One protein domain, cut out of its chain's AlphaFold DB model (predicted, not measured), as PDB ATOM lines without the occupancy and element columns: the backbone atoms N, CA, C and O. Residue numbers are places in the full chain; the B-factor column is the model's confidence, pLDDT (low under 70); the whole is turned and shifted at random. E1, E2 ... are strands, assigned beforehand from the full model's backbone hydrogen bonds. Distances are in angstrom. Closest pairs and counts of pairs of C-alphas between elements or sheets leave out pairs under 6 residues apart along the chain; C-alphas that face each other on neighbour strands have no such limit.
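This is residues 121 to 163 and 196 to 262 of the 265 residues of an uncharacterized protein of Verrucomicrobia bacterium A1 (UniProt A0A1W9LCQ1). Two strongly twisted antiparallel sheets lie face to face as a sandwich, one of five strands, E1, E8, E7, E4 and E5, the other of three, E2, E3 and E6. The facing is only partial, with the best planes 34 degrees apart and the strands crossed at 37 degrees; E1, at one edge of the larger sheet, is apart from E2, E3 and E6. The long strand E2 runs on to one end of the rod, and the loop of residues 124 to 147 is at the other end, where residues 139 to 144 stick out. The printed part has 110 residues with eight named strands, E1 to E8 in order along the chain, and no named helix; the class is all strand. The whole is compact, with a radius of gyration of the C-alphas of 14.9 A, and spans 54 by 24 by 22 A.

Start in the larger sheet at E4, residues 212 to 217, where C-alpha 212 is at (21.639, 92.936, -21.779); it runs 16.2 A. Next comes E5, residues 222 to 227, 15.5 A long. Look further on for E7, residues 246 to 250, and E8, residues 253 to 257, whose last C-alpha is at (28.553, 108.739, -28.709). The fifth strand of this sheet is E1, residues 121 to 123, at the start of the printed part. For the smaller sheet, find C-alpha 148 at (26.210, 99.478, -20.143), where E2, residues 148 to 163, begins; it covers 40.5 A and bends by 65 degrees at residue 151. Its neighbour is E3, residues 196 to 206, 32.0 A long. Last is E6, residues 232 to 240, 21.8 A long, which bends by 53 degrees at residue 235.

Begin with the larger sheet, in the order E1, E8, E7, E4, E5, with E1 and E5 as its edge strands. E4 and E5 form a hairpin, antiparallel at 156 degrees; look for N 214 and O 225, 2.8 A apart. On the other side of E4 is E7, antiparallel at 158 degrees, with N 217 and O 247 2.8 A apart. E7 and E8 form a second hairpin, antiparallel at 159 degrees, with N 248 and O 255 2.8 A apart. E1 is the antiparallel neighbour of E8, with N 122 and O 254 3.0 A apart. Now turn to the smaller sheet, where E3 is the inner strand. E2 and E3 are antiparallel at 159 degrees, with N 154 and O 201 2.9 A apart. E3 and E6 are antiparallel at 152 degrees, with N 200 and O 238 2.9 A apart. Between the sheets, the closest C-alphas of E5 and E6 are those of Val 223 and Val 238, 6.4 A apart. Those of Asn 206 in E3 and Val 227 in E5 are 6.1 A apart. E2 and E4 are only just apart, at 8.1 A. After E8, residues 260 to 261 pair in parallel with residues 154 to 155 of E2.

Look for the two C-alphas farthest apart, those of Ala 141 and His 163, at 55.6 A. Residues 164 to 195 are not printed, and the gap from C-alpha 163 to C-alpha 196 is 10.8 A. Of the links that are printed whole, E1 to E2, with 24 residues, is long; the others are tight. In the B-factor column the mean pLDDT of the printed part is 81.5, and it falls under 70 at residues 121 to 132, 141, and 261 to 262 of this model.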
ATOM      1  N   VAL A 121      21.927 111.811 -24.614       54.72
ATOM      2  CA  VAL A 121      20.954 110.787 -24.219       54.72
ATOM      3  C   VAL A 121      19.607 111.116 -24.860       54.72
ATOM      4  O   VAL A 121      19.092 112.217 -24.681       54.72
ATOM      5  N   SER A 122      19.037 110.173 -25.609       51.97
ATOM      6  CA  SER A 122      17.656 110.238 -26.095       51.97
ATOM      7  C   SER A 122      16.882 109.125 -25.400       51.97
ATOM      8  O   SER A 122      17.091 107.942 -25.666       51.97
ATOM      9  N   ILE A 123      16.037 109.503 -24.444       49.84
ATOM     10  CA  ILE A 123      15.253 108.554 -23.658       49.84
ATOM     11  C   ILE A 123      13.994 108.226 -24.464       49.84
ATOM     12  O   ILE A 123      13.096 109.059 -24.579       49.84
ATOM     13  N   TYR A 124      13.929 107.024 -25.034       45.25
ATOM     14  CA  TYR A 124      12.652 106.403 -25.376       45.25
ATOM     15  C   TYR A 124      12.157 105.700 -24.111       45.25
ATOM     16  O   TYR A 124      12.890 104.909 -23.526       45.25
ATOM     17  N   SER A 125      10.957 106.047 -23.644       48.09
ATOM     18  CA  SER A 125      10.412 105.617 -22.351       48.09
ATOM     19  C   SER A 125      10.179 104.102 -22.278       48.09
ATOM     20  O   SER A 125       9.083 103.615 -22.550       48.09
ATOM     21  N   ALA A 126      11.212 103.357 -21.900       49.22
ATOM     22  CA  ALA A 126      11.114 102.028 -21.312       49.22
ATOM     23  C   ALA A 126      11.179 102.159 -19.777       49.22
ATOM     24  O   ALA A 126      11.638 103.192 -19.288       49.22
ATOM     25  N   PRO A 127      10.694 101.173 -18.998       55.06
ATOM     26  CA  PRO A 127      10.805 101.231 -17.544       55.06
ATOM     27  C   PRO A 127      12.278 101.334 -17.133       55.06
ATOM     28  O   PRO A 127      13.089 100.518 -17.573       55.06
ATOM     29  N   ASP A 128      12.597 102.336 -16.305       56.44
ATOM     30  CA  ASP A 128      13.932 102.548 -15.742       56.44
ATOM     31  C   ASP A 128      14.514 101.212 -15.243       56.44
ATOM     32  O   ASP A 128      13.819 100.471 -14.532       56.44
ATOM     33  N   PRO A 129      15.776 100.883 -15.566       56.66
ATOM     34  CA  PRO A 129      16.414  99.701 -15.010       56.66
ATOM     35  C   PRO A 129      16.405  99.788 -13.478       56.66
ATOM     36  O   PRO A 129      16.783 100.801 -12.885       56.66
ATOM     37  N   VAL A 130      15.946  98.715 -12.829       63.62
ATOM     38  CA  VAL A 130      15.867  98.630 -11.366       63.62
ATOM     39  C   VAL A 130      17.275  98.805 -10.795       63.62
ATOM     40  O   VAL A 130      18.185  98.071 -11.173       63.62
ATOM     41  N   MET A 131      17.467  99.755  -9.872       63.94
ATOM     42  CA  MET A 131      18.777 100.064  -9.261       63.94
ATOM     43  C   MET A 131      19.487  98.828  -8.676       63.94
ATOM     44  O   MET A 131      20.711  98.789  -8.611       63.94
ATOM     45  N   GLU A 132      18.726  97.810  -8.271       68.12
ATOM     46  CA  GLU A 132      19.227  96.549  -7.711       68.12
ATOM     47  C   GLU A 132      19.913  95.634  -8.741       68.12
ATOM     48  O   GLU A 132      20.707  94.765  -8.364       68.12
ATOM     49  N   ASP A 133      19.631  95.832 -10.032       80.50
ATOM     50  CA  ASP A 133      20.193  95.051 -11.139       80.50
ATOM     51  C   ASP A 133      21.630  95.476 -11.471       80.50
ATOM     52  O   ASP A 133      22.349  94.736 -12.129       80.50
ATOM     53  N   PHE A 134      22.104  96.627 -10.991       82.50
ATOM     54  CA  PHE A 134      23.497  97.032 -11.174       82.50
ATOM     55  C   PHE A 134      24.438  96.192 -10.297       82.50
ATOM     56  O   PHE A 134      24.129  95.873  -9.145       82.50
ATOM     57  N   ILE A 135      25.601  95.825 -10.845       83.00
ATOM     58  CA  ILE A 135      26.679  95.161 -10.096       83.00
ATOM     59  C   ILE A 135      27.222  96.131  -9.046       83.00
ATOM     60  O   ILE A 135      27.271  95.798  -7.864       83.00
ATOM     61  N   GLU A 136      27.544  97.347  -9.483       80.50
ATOM     62  CA  GLU A 136      27.873  98.476  -8.624       80.50
ATOM     63  C   GLU A 136      26.814  99.565  -8.819       80.50
ATOM     64  O   GLU A 136      26.621 100.028  -9.948       80.50
ATOM     65  N   PRO A 137      26.095  99.972  -7.759       77.38
ATOM     66  CA  PRO A 137      25.058 100.982  -7.890       77.38
ATOM     67  C   PRO A 137      25.682 102.314  -8.334       77.38
ATOM     68  O   PRO A 137      26.676 102.748  -7.743       77.38
ATOM     69  N   PRO A 138      25.114 102.991  -9.345       76.00
ATOM     70  CA  PRO A 138      25.672 104.243  -9.830       76.00
ATOM     71  C   PRO A 138      25.616 105.318  -8.733       76.00
ATOM     72  O   PRO A 138      24.584 105.534  -8.094       76.00
ATOM     73  N   VAL A 139      26.750 105.987  -8.499       72.94
ATOM     74  CA  VAL A 139      26.960 106.933  -7.388       72.94
ATOM     75  C   VAL A 139      26.807 108.380  -7.872       72.94
ATOM     76  O   VAL A 139      27.293 108.735  -8.944       72.94
ATOM     77  N   GLY A 140      26.171 109.241  -7.071       71.12
ATOM     78  CA  GLY A 140      26.116 110.694  -7.295       71.12
ATOM     79  C   GLY A 140      24.709 111.292  -7.201       71.12
ATOM     80  O   GLY A 140      23.720 110.580  -7.078       71.12
ATOM     81  N   ALA A 141      24.614 112.626  -7.272       64.88
ATOM     82  CA  ALA A 141      23.336 113.352  -7.199       64.88
ATOM     83  C   ALA A 141      22.441 113.144  -8.441       64.88
ATOM     84  O   ALA A 141      21.228 113.327  -8.374       64.88
ATOM     85  N   LYS A 142      23.045 112.768  -9.576       72.62
ATOM     86  CA  LYS A 142      22.377 112.378 -10.827       72.62
ATOM     87  C   LYS A 142      23.080 111.131 -11.375       72.62
ATOM     88  O   LYS A 142      23.940 111.268 -12.243       72.62
ATOM     89  N   PRO A 143      22.812 109.950 -10.794       71.81
ATOM     90  CA  PRO A 143      23.512 108.729 -11.157       71.81
ATOM     91  C   PRO A 143      23.189 108.349 -12.603       71.81
ATOM     92  O   PRO A 143      22.030 108.384 -13.018       71.81
ATOM     93  N   ASP A 144      24.221 108.003 -13.369       76.31
ATOM     94  CA  ASP A 144      24.064 107.498 -14.726       76.31
ATOM     95  C   ASP A 144      23.459 106.084 -14.680       76.31
ATOM     96  O   ASP A 144      24.090 105.155 -14.183       76.31
ATOM     97  N   ARG A 145      22.224 105.936 -15.170       79.31
ATOM     98  CA  ARG A 145      21.472 104.672 -15.162       79.31
ATOM     99  C   ARG A 145      21.571 103.884 -16.467       79.31
ATOM    100  O   ARG A 145      20.819 102.934 -16.660       79.31
ATOM    101  N   PHE A 146      22.500 104.226 -17.357       85.00
ATOM    102  CA  PHE A 146      22.692 103.414 -18.554       85.00
ATOM    103  C   PHE A 146      23.256 102.046 -18.161       85.00
ATOM    104  O   PHE A 146      24.297 101.985 -17.503       85.00
ATOM    105  N   PRO A 147      22.617 100.933 -18.558       86.88
ATOM    106  CA  PRO A 147      22.974  99.603 -18.058       86.88
ATOM    107  C   PRO A 147      24.316  99.083 -18.599       86.88
ATOM    108  O   PRO A 147      24.766  98.000 -18.228       86.88
ATOM    109  N   ILE A 148      24.955  99.836 -19.494       89.88
ATOM    110  CA  ILE A 148      26.210  99.478 -20.143       89.88
ATOM    111  C   ILE A 148      27.171 100.665 -20.156       89.88
ATOM    112  O   ILE A 148      26.763 101.825 -20.176       89.88
ATOM    113  N   ARG A 149      28.464 100.371 -20.228       90.12
ATOM    114  CA  ARG A 149      29.528 101.348 -20.457       90.12
ATOM    115  C   ARG A 149      30.106 101.155 -21.851       90.12
ATOM    116  O   ARG A 149      30.391 100.029 -22.240       90.12
ATOM    117  N   VAL A 150      30.315 102.249 -22.575       90.25
ATOM    118  CA  VAL A 150      30.864 102.251 -23.940       90.25
ATOM    119  C   VAL A 150      32.173 103.028 -23.938       90.25
ATOM    120  O   VAL A 150      32.241 104.114 -23.361       90.25
ATOM    121  N   PHE A 151      33.211 102.468 -24.550       89.81
ATOM    122  CA  PHE A 151      34.548 103.061 -24.592       89.81
ATOM    123  C   PHE A 151      35.322 102.602 -25.839       89.81
ATOM    124  O   PHE A 151      34.819 101.796 -26.620       89.81
ATOM    125  N   ASP A 152      36.508 103.177 -26.058       89.00
ATOM    126  CA  ASP A 152      37.367 102.934 -27.231       89.00
ATOM    127  C   ASP A 152      36.656 103.117 -28.582       89.00
ATOM    128  O   ASP A 152      36.879 102.374 -29.533       89.00
ATOM    129  N   VAL A 153      35.770 104.114 -28.664       88.25
ATOM    130  CA  VAL A 153      35.015 104.420 -29.884       88.25
ATOM    131  C   VAL A 153      35.941 105.068 -30.914       88.25
ATOM    132  O   VAL A 153      36.325 106.230 -30.767       88.25
ATOM    133  N   ALA A 154      36.257 104.339 -31.980       86.19
ATOM    134  CA  ALA A 154      37.124 104.799 -33.061       86.19
ATOM    135  C   ALA A 154      36.533 104.452 -34.430       86.19
ATOM    136  O   ALA A 154      36.023 103.351 -34.642       86.19
ATOM    137  N   SER A 155      36.620 105.375 -35.392       85.50
ATOM    138  CA  SER A 155      36.270 105.062 -36.781       85.50
ATOM    139  C   SER A 155      37.491 104.617 -37.572       85.50
ATOM    140  O   SER A 155      38.535 105.259 -37.485       85.50
ATOM    141  N   ARG A 156      37.314 103.638 -38.454       82.88
ATOM    142  CA  ARG A 156      38.308 103.231 -39.446       82.88
ATOM    143  C   ARG A 156      37.710 103.190 -40.847       82.88
ATOM    144  O   ARG A 156      36.538 102.856 -41.034       82.88
ATOM    145  N   LYS A 157      38.543 103.497 -41.839       82.00
ATOM    146  CA  LYS A 157      38.233 103.316 -43.258       82.00
ATOM    147  C   LYS A 157      38.565 101.875 -43.649       82.00
ATOM    148  O   LYS A 157      39.684 101.428 -43.418       82.00
ATOM    149  N   VAL A 158      37.614 101.157 -44.232       80.12
ATOM    150  CA  VAL A 158      37.783  99.762 -44.662       80.12
ATOM    151  C   VAL A 158      37.564  99.679 -46.164       80.12
ATOM    152  O   VAL A 158      36.617 100.263 -46.683       80.12
ATOM    153  N   VAL A 159      38.452  98.977 -46.867       76.88
ATOM    154  CA  VAL A 159      38.296  98.712 -48.301       76.88
ATOM    155  C   VAL A 159      37.260  97.603 -48.467       76.88
ATOM    156  O   VAL A 159      37.448  96.509 -47.940       76.88
ATOM    157  N   THR A 160      36.157  97.895 -49.150       74.38
ATOM    158  CA  THR A 160      35.042  96.951 -49.353       74.38
ATOM    159  C   THR A 160      35.027  96.321 -50.735       74.38
ATOM    160  O   THR A 160      34.356  95.313 -50.931       74.38
ATOM    161  N   GLY A 161      35.769  96.891 -51.681       74.25
ATOM    162  CA  GLY A 161      35.816  96.417 -53.055       74.25
ATOM    163  C   GLY A 161      36.771  97.235 -53.909       74.25
ATOM    164  O   GLY A 161      37.439  98.150 -53.424       74.25
ATOM    165  N   THR A 162      36.817  96.898 -55.189       73.56
ATOM    166  CA  THR A 162      37.557  97.614 -56.226       73.56
ATOM    167  C   THR A 162      36.666  97.733 -57.455       73.56
ATOM    168  O   THR A 162      35.973  96.782 -57.815       73.56
ATOM    169  N   HIS A 163      36.664  98.897 -58.104       71.94
ATOM    170  CA  HIS A 163      36.040  99.059 -59.416       71.94
ATOM    171  C   HIS A 163      37.020  99.677 -60.409       71.94
ATOM    172  O   HIS A 163      37.863 100.508 -60.058       71.94
ATOM    173  N   TYR A 196      35.534 102.292 -50.548       75.12
ATOM    174  CA  TYR A 196      35.720 102.443 -49.116       75.12
ATOM    175  C   TYR A 196      34.376 102.503 -48.403       75.12
ATOM    176  O   TYR A 196      33.516 103.302 -48.768       75.12
ATOM    177  N   ALA A 197      34.254 101.740 -47.323       80.19
ATOM    178  CA  ALA A 197      33.237 101.942 -46.304       80.19
ATOM    179  C   ALA A 197      33.878 102.439 -45.008       80.19
ATOM    180  O   ALA A 197      35.082 102.294 -44.776       80.19
ATOM    181  N   TYR A 198      33.055 103.018 -44.145       84.69
ATOM    182  CA  TYR A 198      33.466 103.387 -42.800       84.69
ATOM    183  C   TYR A 198      32.945 102.339 -41.827       84.69
ATOM    184  O   TYR A 198      31.835 101.830 -41.972       84.69
ATOM    185  N   GLN A 199      33.759 101.999 -40.839       87.50
ATOM    186  CA  GLN A 199      33.349 101.173 -39.713       87.50
ATOM    187  C   GLN A 199      33.703 101.890 -38.424       87.50
ATOM    188  O   GLN A 199      34.753 102.525 -38.338       87.50
ATOM    189  N   ILE A 200      32.854 101.759 -37.415       89.12
ATOM    190  CA  ILE A 200      33.164 102.197 -36.058       89.12
ATOM    191  C   ILE A 200      33.401 100.960 -35.214       89.12
ATOM    192  O   ILE A 200      32.533 100.092 -35.142       89.12
ATOM    193  N   ALA A 201      34.584 100.890 -34.613       90.31
ATOM    194  CA  ALA A 201      34.944  99.903 -33.613       90.31
ATOM    195  C   ALA A 201      34.761 100.514 -32.221       90.31
ATOM    196  O   ALA A 201      35.067 101.688 -32.014       90.31
ATOM    197  N   PHE A 202      34.240  99.731 -31.285       92.06
ATOM    198  CA  PHE A 202      34.066 100.136 -29.895       92.06
ATOM    199  C   PHE A 202      34.067  98.918 -28.966       92.06
ATOM    200  O   PHE A 202      33.902  97.774 -29.398       92.06
ATOM    201  N   SER A 203      34.222  99.182 -27.675       92.12
ATOM    202  CA  SER A 203      34.083  98.197 -26.608       92.12
ATOM    203  C   SER A 203      32.854  98.521 -25.762       92.12
ATOM    204  O   SER A 203      32.524  99.690 -25.535       92.12
ATOM    205  N   VAL A 204      32.164  97.483 -25.292       93.88
ATOM    206  CA  VAL A 204      30.978  97.606 -24.441       93.88
ATOM    207  C   VAL A 204      31.085  96.683 -23.235       93.88
ATOM    208  O   VAL A 204      31.375  95.500 -23.377       93.88
ATOM    209  N   GLN A 205      30.828  97.219 -22.047       93.06
ATOM    210  CA  GLN A 205      30.793  96.477 -20.790       93.06
ATOM    211  C   GLN A 205      29.382  96.501 -20.209       93.06
ATOM    212  O   GLN A 205      28.768  97.566 -20.125       93.06
ATOM    213  N   ASN A 206      28.876  95.351 -19.774       92.94
ATOM    214  CA  ASN A 206      27.613  95.278 -19.049       92.94
ATOM    215  C   ASN A 206      27.832  95.588 -17.563       92.94
ATOM    216  O   ASN A 206      28.625  94.927 -16.899       92.94
ATOM    217  N   LEU A 207      27.120  96.589 -17.042       90.38
ATOM    218  CA  LEU A 207      27.215  97.016 -15.641       90.38
ATOM    219  C   LEU A 207      26.170  96.340 -14.741       90.38
ATOM    220  O   LEU A 207      26.096  96.633 -13.548       90.38
ATOM    221  N   THR A 208      25.348  95.454 -15.303       89.25
ATOM    222  CA  THR A 208      24.234  94.801 -14.614       89.25
ATOM    223  C   THR A 208      24.473  93.312 -14.370       89.25
ATOM    224  O   THR A 208      25.331  92.682 -14.990       89.25
ATOM    225  N   LYS A 209      23.705  92.750 -13.433       88.06
ATOM    226  CA  LYS A 209      23.693  91.338 -13.027       88.06
ATOM    227  C   LYS A 209      22.914  90.464 -14.008       88.06
ATOM    228  O   LYS A 209      23.035  89.242 -13.966       88.06
ATOM    229  N   THR A 210      22.131  91.074 -14.895       88.31
ATOM    230  CA  THR A 210      21.403  90.391 -15.967       88.31
ATOM    231  C   THR A 210      22.053  90.631 -17.325       88.31
ATOM    232  O   THR A 210      22.692  91.653 -17.568       88.31
ATOM    233  N   ALA A 211      21.921  89.671 -18.242       88.88
ATOM    234  CA  ALA A 211      22.403  89.852 -19.607       88.88
ATOM    235  C   ALA A 211      21.606  90.971 -20.294       88.88
ATOM    236  O   ALA A 211      20.381  91.049 -20.148       88.88
ATOM    237  N   LYS A 212      22.283  91.827 -21.064       89.12
ATOM    238  CA  LYS A 212      21.639  92.936 -21.779       89.12
ATOM    239  C   LYS A 212      21.813  92.786 -23.278       89.12
ATOM    240  O   LYS A 212      22.913  92.561 -23.772       89.12
ATOM    241  N   SER A 213      20.706  92.943 -24.000       90.69
ATOM    242  CA  SER A 213      20.729  93.112 -25.449       90.69
ATOM    243  C   SER A 213      21.115  94.553 -25.766       90.69
ATOM    244  O   SER A 213      20.461  95.492 -25.302       90.69
ATOM    245  N   VAL A 214      22.196  94.712 -26.520       91.44
ATOM    246  CA  VAL A 214      22.772  95.988 -26.932       91.44
ATOM    247  C   VAL A 214      22.653  96.092 -28.439       91.44
ATOM    248  O   VAL A 214      23.216  95.276 -29.165       91.44
ATOM    249  N   SER A 215      21.928  97.100 -28.911       92.12
ATOM    250  CA  SER A 215      21.839  97.433 -30.328       92.12
ATOM    251  C   SER A 215      22.700  98.653 -30.616       92.12
ATOM    252  O   SER A 215      22.506  99.698 -30.004       92.12
ATOM    253  N   ALA A 216      23.657  98.524 -31.528       92.81
ATOM    254  CA  ALA A 216      24.548  99.596 -31.942       92.81
ATOM    255  C   ALA A 216      24.348  99.915 -33.424       92.81
ATOM    256  O   ALA A 216      24.288  99.010 -34.253       92.81
ATOM    257  N   ARG A 217      24.270 101.198 -33.771       91.75
ATOM    258  CA  ARG A 217      24.115 101.673 -35.151       91.75
ATOM    259  C   ARG A 217      24.931 102.937 -35.376       91.75
ATOM    260  O   ARG A 217      25.015 103.785 -34.494       91.75
ATOM    261  N   ALA A 218      25.467 103.101 -36.574       86.75
ATOM    262  CA  ALA A 218      26.135 104.336 -36.976       86.75
ATOM    263  C   ALA A 218      25.813 104.692 -38.435       86.75
ATOM    264  O   ALA A 218      26.671 105.042 -39.230       86.75
ATOM    265  N   GLY A 219      24.553 104.553 -38.834       82.75
ATOM    266  CA  GLY A 219      24.147 104.691 -40.227       82.75
ATOM    267  C   GLY A 219      22.879 103.900 -40.499       82.75
ATOM    268  O   GLY A 219      21.957 103.926 -39.682       82.75
ATOM    269  N   GLY A 220      22.844 103.208 -41.641       72.44
ATOM    270  CA  GLY A 220      21.707 102.378 -42.048       72.44
ATOM    271  C   GLY A 220      21.582 101.073 -41.259       72.44
ATOM    272  O   GLY A 220      20.476 100.712 -40.865       72.44
ATOM    273  N   ASP A 221      22.705 100.411 -40.976       79.38
ATOM    274  CA  ASP A 221      22.701  99.080 -40.368       79.38
ATOM    275  C   ASP A 221      22.879  99.134 -38.846       79.38
ATOM    276  O   ASP A 221      23.654  99.935 -38.308       79.38
ATOM    277  N   ALA A 222      22.162  98.250 -38.152       87.00
ATOM    278  CA  ALA A 222      22.263  98.052 -36.713       87.00
ATOM    279  C   ALA A 222      22.783  96.642 -36.407       87.00
ATOM    280  O   ALA A 222      22.333  95.658 -36.992       87.00
ATOM    281  N   VAL A 223      23.710  96.546 -35.459       90.44
ATOM    282  CA  VAL A 223      24.251  95.290 -34.942       90.44
ATOM    283  C   VAL A 223      23.720  95.097 -33.531       90.44
ATOM    284  O   VAL A 223      23.899  95.962 -32.676       90.44
ATOM    285  N   THR A 224      23.078  93.959 -33.279       92.00
ATOM    286  CA  THR A 224      22.568  93.607 -31.950       92.00
ATOM    287  C   THR A 224      23.404  92.483 -31.358       92.00
ATOM    288  O   THR A 224      23.587  91.449 -31.996       92.00
ATOM    289  N   GLN A 225      23.903  92.677 -30.140       89.75
ATOM    290  CA  GLN A 225      24.675  91.682 -29.399       89.75
ATOM    291  C   GLN A 225      24.143  91.549 -27.978       89.75
ATOM    292  O   GLN A 225      23.696  92.520 -27.374       89.75
ATOM    293  N   VAL A 226      24.202  90.337 -27.434       92.56
ATOM    294  CA  VAL A 226      23.884  90.096 -26.026       92.56
ATOM    295  C   VAL A 226      25.187  90.138 -25.242       92.56
ATOM    296  O   VAL A 226      26.078  89.333 -25.496       92.56
ATOM    297  N   VAL A 227      25.293  91.074 -24.301       91.62
ATOM    298  CA  VAL A 227      26.447  91.200 -23.405       91.62
ATOM    299  C   VAL A 227      26.122  90.476 -22.095       91.62
ATOM    300  O   VAL A 227      25.155  90.862 -21.420       91.62
ATOM    301  N   PRO A 228      26.880  89.432 -21.712       91.88
ATOM    302  CA  PRO A 228      26.675  88.737 -20.444       91.88
ATOM    303  C   PRO A 228      26.874  89.656 -19.225       91.88
ATOM    304  O   PRO A 228      27.457  90.734 -19.356       91.88
ATOM    305  N   PRO A 229      26.369  89.283 -18.036       91.69
ATOM    306  CA  PRO A 229      26.510  90.083 -16.818       91.69
ATOM    307  C   PRO A 229      27.972  90.373 -16.461       91.69
ATOM    308  O   PRO A 229      28.772  89.448 -16.365       91.69
ATOM    309  N   GLY A 230      28.326  91.642 -16.247       88.44
ATOM    310  CA  GLY A 230      29.682  92.053 -15.845       88.44
ATOM    311  C   GLY A 230      30.773  91.897 -16.909       88.44
ATOM    312  O   GLY A 230      31.904  92.332 -16.689       88.44
ATOM    313  N   GLU A 231      30.458  91.304 -18.061       92.31
ATOM    314  CA  GLU A 231      31.427  91.046 -19.119       92.31
ATOM    315  C   GLU A 231      31.622  92.247 -20.046       92.31
ATOM    316  O   GLU A 231      30.782  93.145 -20.156       92.31
ATOM    317  N   THR A 232      32.769  92.244 -20.728       92.94
ATOM    318  CA  THR A 232      33.141  93.241 -21.731       92.94
ATOM    319  C   THR A 232      33.293  92.574 -23.090       92.94
ATOM    320  O   THR A 232      34.127  91.686 -23.254       92.94
ATOM    321  N   LEU A 233      32.540  93.048 -24.080       91.12
ATOM    322  CA  LEU A 233      32.785  92.736 -25.484       91.12
ATOM    323  C   LEU A 233      33.717  93.796 -26.063       91.12
ATOM    324  O   LEU A 233      33.442  94.995 -25.986       91.12
ATOM    325  N   THR A 234      34.827  93.349 -26.638       92.00
ATOM    326  CA  THR A 234      35.833  94.219 -27.255       92.00
ATOM    327  C   THR A 234      35.727  94.162 -28.773       92.00
ATOM    328  O   THR A 234      35.289  93.158 -29.336       92.00
ATOM    329  N   ASN A 235      36.150  95.237 -29.443       85.94
ATOM    330  CA  ASN A 235      36.219  95.321 -30.906       85.94
ATOM    331  C   ASN A 235      34.887  95.042 -31.624       85.94
ATOM    332  O   ASN A 235      34.867  94.493 -32.729       85.94
ATOM    333  N   VAL A 236      33.767  95.443 -31.020       89.50
ATOM    334  CA  VAL A 236      32.469  95.420 -31.693       89.50
ATOM    335  C   VAL A 236      32.517  96.424 -32.837       89.50
ATOM    336  O   VAL A 236      32.831  97.592 -32.624       89.50
ATOM    337  N   ALA A 237      32.225  95.967 -34.053       89.25
ATOM    338  CA  ALA A 237      32.274  96.793 -35.250       89.25
ATOM    339  C   ALA A 237      30.880  96.966 -35.856       89.25
ATOM    340  O   ALA A 237      30.135  95.998 -36.008       89.25
ATOM    341  N   VAL A 238      30.555  98.196 -36.250       91.19
ATOM    342  CA  VAL A 238      29.326  98.526 -36.978       91.19
ATOM    343  C   VAL A 238      29.650  99.320 -38.238       91.19
ATOM    344  O   VAL A 238      30.573 100.140 -38.248       91.19
ATOM    345  N   GLY A 239      28.905  99.056 -39.313       87.38
ATOM    346  CA  GLY A 239      28.967  99.848 -40.537       87.38
ATOM    347  C   GLY A 239      28.562 101.292 -40.254       87.38
ATOM    348  O   GLY A 239      27.584 101.540 -39.546       87.38
ATOM    349  N   ALA A 240      29.339 102.234 -40.778       86.69
ATOM    350  CA  ALA A 240      29.194 103.644 -40.483       86.69
ATOM    351  C   ALA A 240      29.054 104.507 -41.741       86.69
ATOM    352  O   ALA A 240      29.605 104.192 -42.798       86.69
ATOM    353  N   VAL A 241      28.361 105.637 -41.606       82.50
ATOM    354  CA  VAL A 241      28.405 106.733 -42.585       82.50
ATOM    355  C   VAL A 241      29.425 107.767 -42.107       82.50
ATOM    356  O   VAL A 241      29.589 107.998 -40.912       82.50
ATOM    357  N   MET A 242      30.151 108.402 -43.026       79.44
ATOM    358  CA  MET A 242      31.126 109.430 -42.650       79.44
ATOM    359  C   MET A 242      30.441 110.559 -41.858       79.44
ATOM    360  O   MET A 242      29.450 111.122 -42.321       79.44
ATOM    361  N   GLY A 243      30.964 110.895 -40.675       77.25
ATOM    362  CA  GLY A 243      30.411 111.942 -39.809       77.25
ATOM    363  C   GLY A 243      29.243 111.514 -38.914       77.25
ATOM    364  O   GLY A 243      28.697 112.370 -38.220       77.25
ATOM    365  N   SER A 244      28.838 110.239 -38.915       82.56
ATOM    366  CA  SER A 244      27.761 109.751 -38.047       82.56
ATOM    367  C   SER A 244      28.237 109.476 -36.620       82.56
ATOM    368  O   SER A 244      29.256 108.811 -36.425       82.56
ATOM    369  N   ASP A 245      27.433 109.871 -35.635       88.25
ATOM    370  CA  ASP A 245      27.606 109.433 -34.248       88.25
ATOM    371  C   ASP A 245      27.234 107.950 -34.082       88.25
ATOM    372  O   ASP A 245      26.357 107.420 -34.774       88.25
ATOM    373  N   LEU A 246      27.870 107.289 -33.113       89.62
ATOM    374  CA  LEU A 246      27.535 105.928 -32.711       89.62
ATOM    375  C   LEU A 246      26.322 105.961 -31.779       89.62
ATOM    376  O   LEU A 246      26.396 106.478 -30.670       89.62
ATOM    377  N   TRP A 247      25.207 105.386 -32.208       91.62
ATOM    378  CA  TRP A 247      24.004 105.239 -31.397       91.62
ATOM    379  C   TRP A 247      23.949 103.853 -30.781       91.62
ATOM    380  O   TRP A 247      24.039 102.859 -31.497       91.62
ATOM    381  N   ILE A 248      23.760 103.789 -29.468       91.19
ATOM    382  CA  ILE A 248      23.649 102.540 -28.726       91.19
ATOM    383  C   ILE A 248      22.363 102.541 -27.918       91.19
ATOM    384  O   ILE A 248      22.092 103.484 -27.176       91.19
ATOM    385  N   SER A 249      21.606 101.459 -28.040       89.94
ATOM    386  CA  SER A 249      20.370 101.209 -27.317       89.94
ATOM    387  C   SER A 249      20.520  99.973 -26.437       89.94
ATOM    388  O   SER A 249      20.886  98.904 -26.925       89.94
ATOM    389  N   ALA A 250      20.228 100.106 -25.146       87.50
ATOM    390  CA  ALA A 250      20.290  99.018 -24.177       87.50
ATOM    391  C   ALA A 250      19.270  99.250 -23.060       87.50
ATOM    392  O   ALA A 250      19.131 100.364 -22.563       87.50
ATOM    393  N   GLY A 251      18.532  98.204 -22.674       76.38
ATOM    394  CA  GLY A 251      17.500  98.323 -21.634       76.38
ATOM    395  C   GLY A 251      16.386  99.323 -21.970       76.38
ATOM    396  O   GLY A 251      15.754  99.850 -21.066       76.38
ATOM    397  N   GLY A 252      16.174  99.610 -23.259       77.06
ATOM    398  CA  GLY A 252      15.203 100.595 -23.742       77.06
ATOM    399  C   GLY A 252      15.676 102.054 -23.704       77.06
ATOM    400  O   GLY A 252      15.057 102.900 -24.341       77.06
ATOM    401  N   GLU A 253      16.815 102.349 -23.077       80.00
ATOM    402  CA  GLU A 253      17.480 103.647 -23.197       80.00
ATOM    403  C   GLU A 253      18.349 103.705 -24.456       80.00
ATOM    404  O   GLU A 253      18.879 102.685 -24.899       80.00
ATOM    405  N   SER A 254      18.530 104.900 -25.029       85.88
ATOM    406  CA  SER A 254      19.414 105.118 -26.179       85.88
ATOM    407  C   SER A 254      20.357 106.303 -25.973       85.88
ATOM    408  O   SER A 254      19.971 107.361 -25.469       85.88
ATOM    409  N   ARG A 255      21.615 106.146 -26.392       87.88
ATOM    410  CA  ARG A 255      22.660 107.171 -26.282       87.88
ATOM    411  C   ARG A 255      23.462 107.295 -27.557       87.88
ATOM    412  O   ARG A 255      23.772 106.298 -28.197       87.88
ATOM    413  N   SER A 256      23.812 108.528 -27.889       89.12
ATOM    414  CA  SER A 256      24.742 108.841 -28.970       89.12
ATOM    415  C   SER A 256      26.128 109.126 -28.407       89.12
ATOM    416  O   SER A 256      26.265 109.860 -27.430       89.12
ATOM    417  N   PHE A 257      27.148 108.557 -29.033       86.56
ATOM    418  CA  PHE A 257      28.553 108.739 -28.709       86.56
ATOM    419  C   PHE A 257      29.232 109.394 -29.905       86.56
ATOM    420  O   PHE A 257      29.158 108.887 -31.026       86.56
ATOM    421  N   ALA A 258      29.884 110.529 -29.658       83.56
ATOM    422  CA  ALA A 258      30.654 111.211 -30.684       83.56
ATOM    423  C   ALA A 258      31.827 110.328 -31.117       83.56
ATOM    424  O   ALA A 258      32.554 109.782 -30.285       83.56
ATOM    425  N   VAL A 259      32.012 110.207 -32.425       81.56
ATOM    426  CA  VAL A 259      33.055 109.371 -33.013       81.56
ATOM    427  C   VAL A 259      34.195 110.267 -33.470       81.56
ATOM    428  O   VAL A 259      33.996 111.216 -34.229       81.56
ATOM    429  N   VAL A 260      35.409 109.965 -33.014       73.88
ATOM    430  CA  VAL A 260      36.605 110.627 -33.532       73.88
ATOM    431  C   VAL A 260      36.992 109.936 -34.834       73.88
ATOM    432  O   VAL A 260      37.316 108.749 -34.852       73.88
ATOM    433  N   HIS A 261      36.930 110.686 -35.933       66.88
ATOM    434  CA  HIS A 261      37.387 110.204 -37.224       66.88
ATOM    435  C   HIS A 261      38.894 110.400 -37.349       66.88
ATOM    436  O   HIS A 261      39.369 111.537 -37.384       66.88
ATOM    437  N   GLU A 262      39.644 109.301 -37.440       64.38
ATOM    438  CA  GLU A 262      41.041 109.354 -37.856       64.38
ATOM    439  C   GLU A 262      41.087 109.857 -39.302       64.38
ATOM    440  O   GLU A 262      40.815 109.138 -40.265       64.38
TER     441      GLU A 262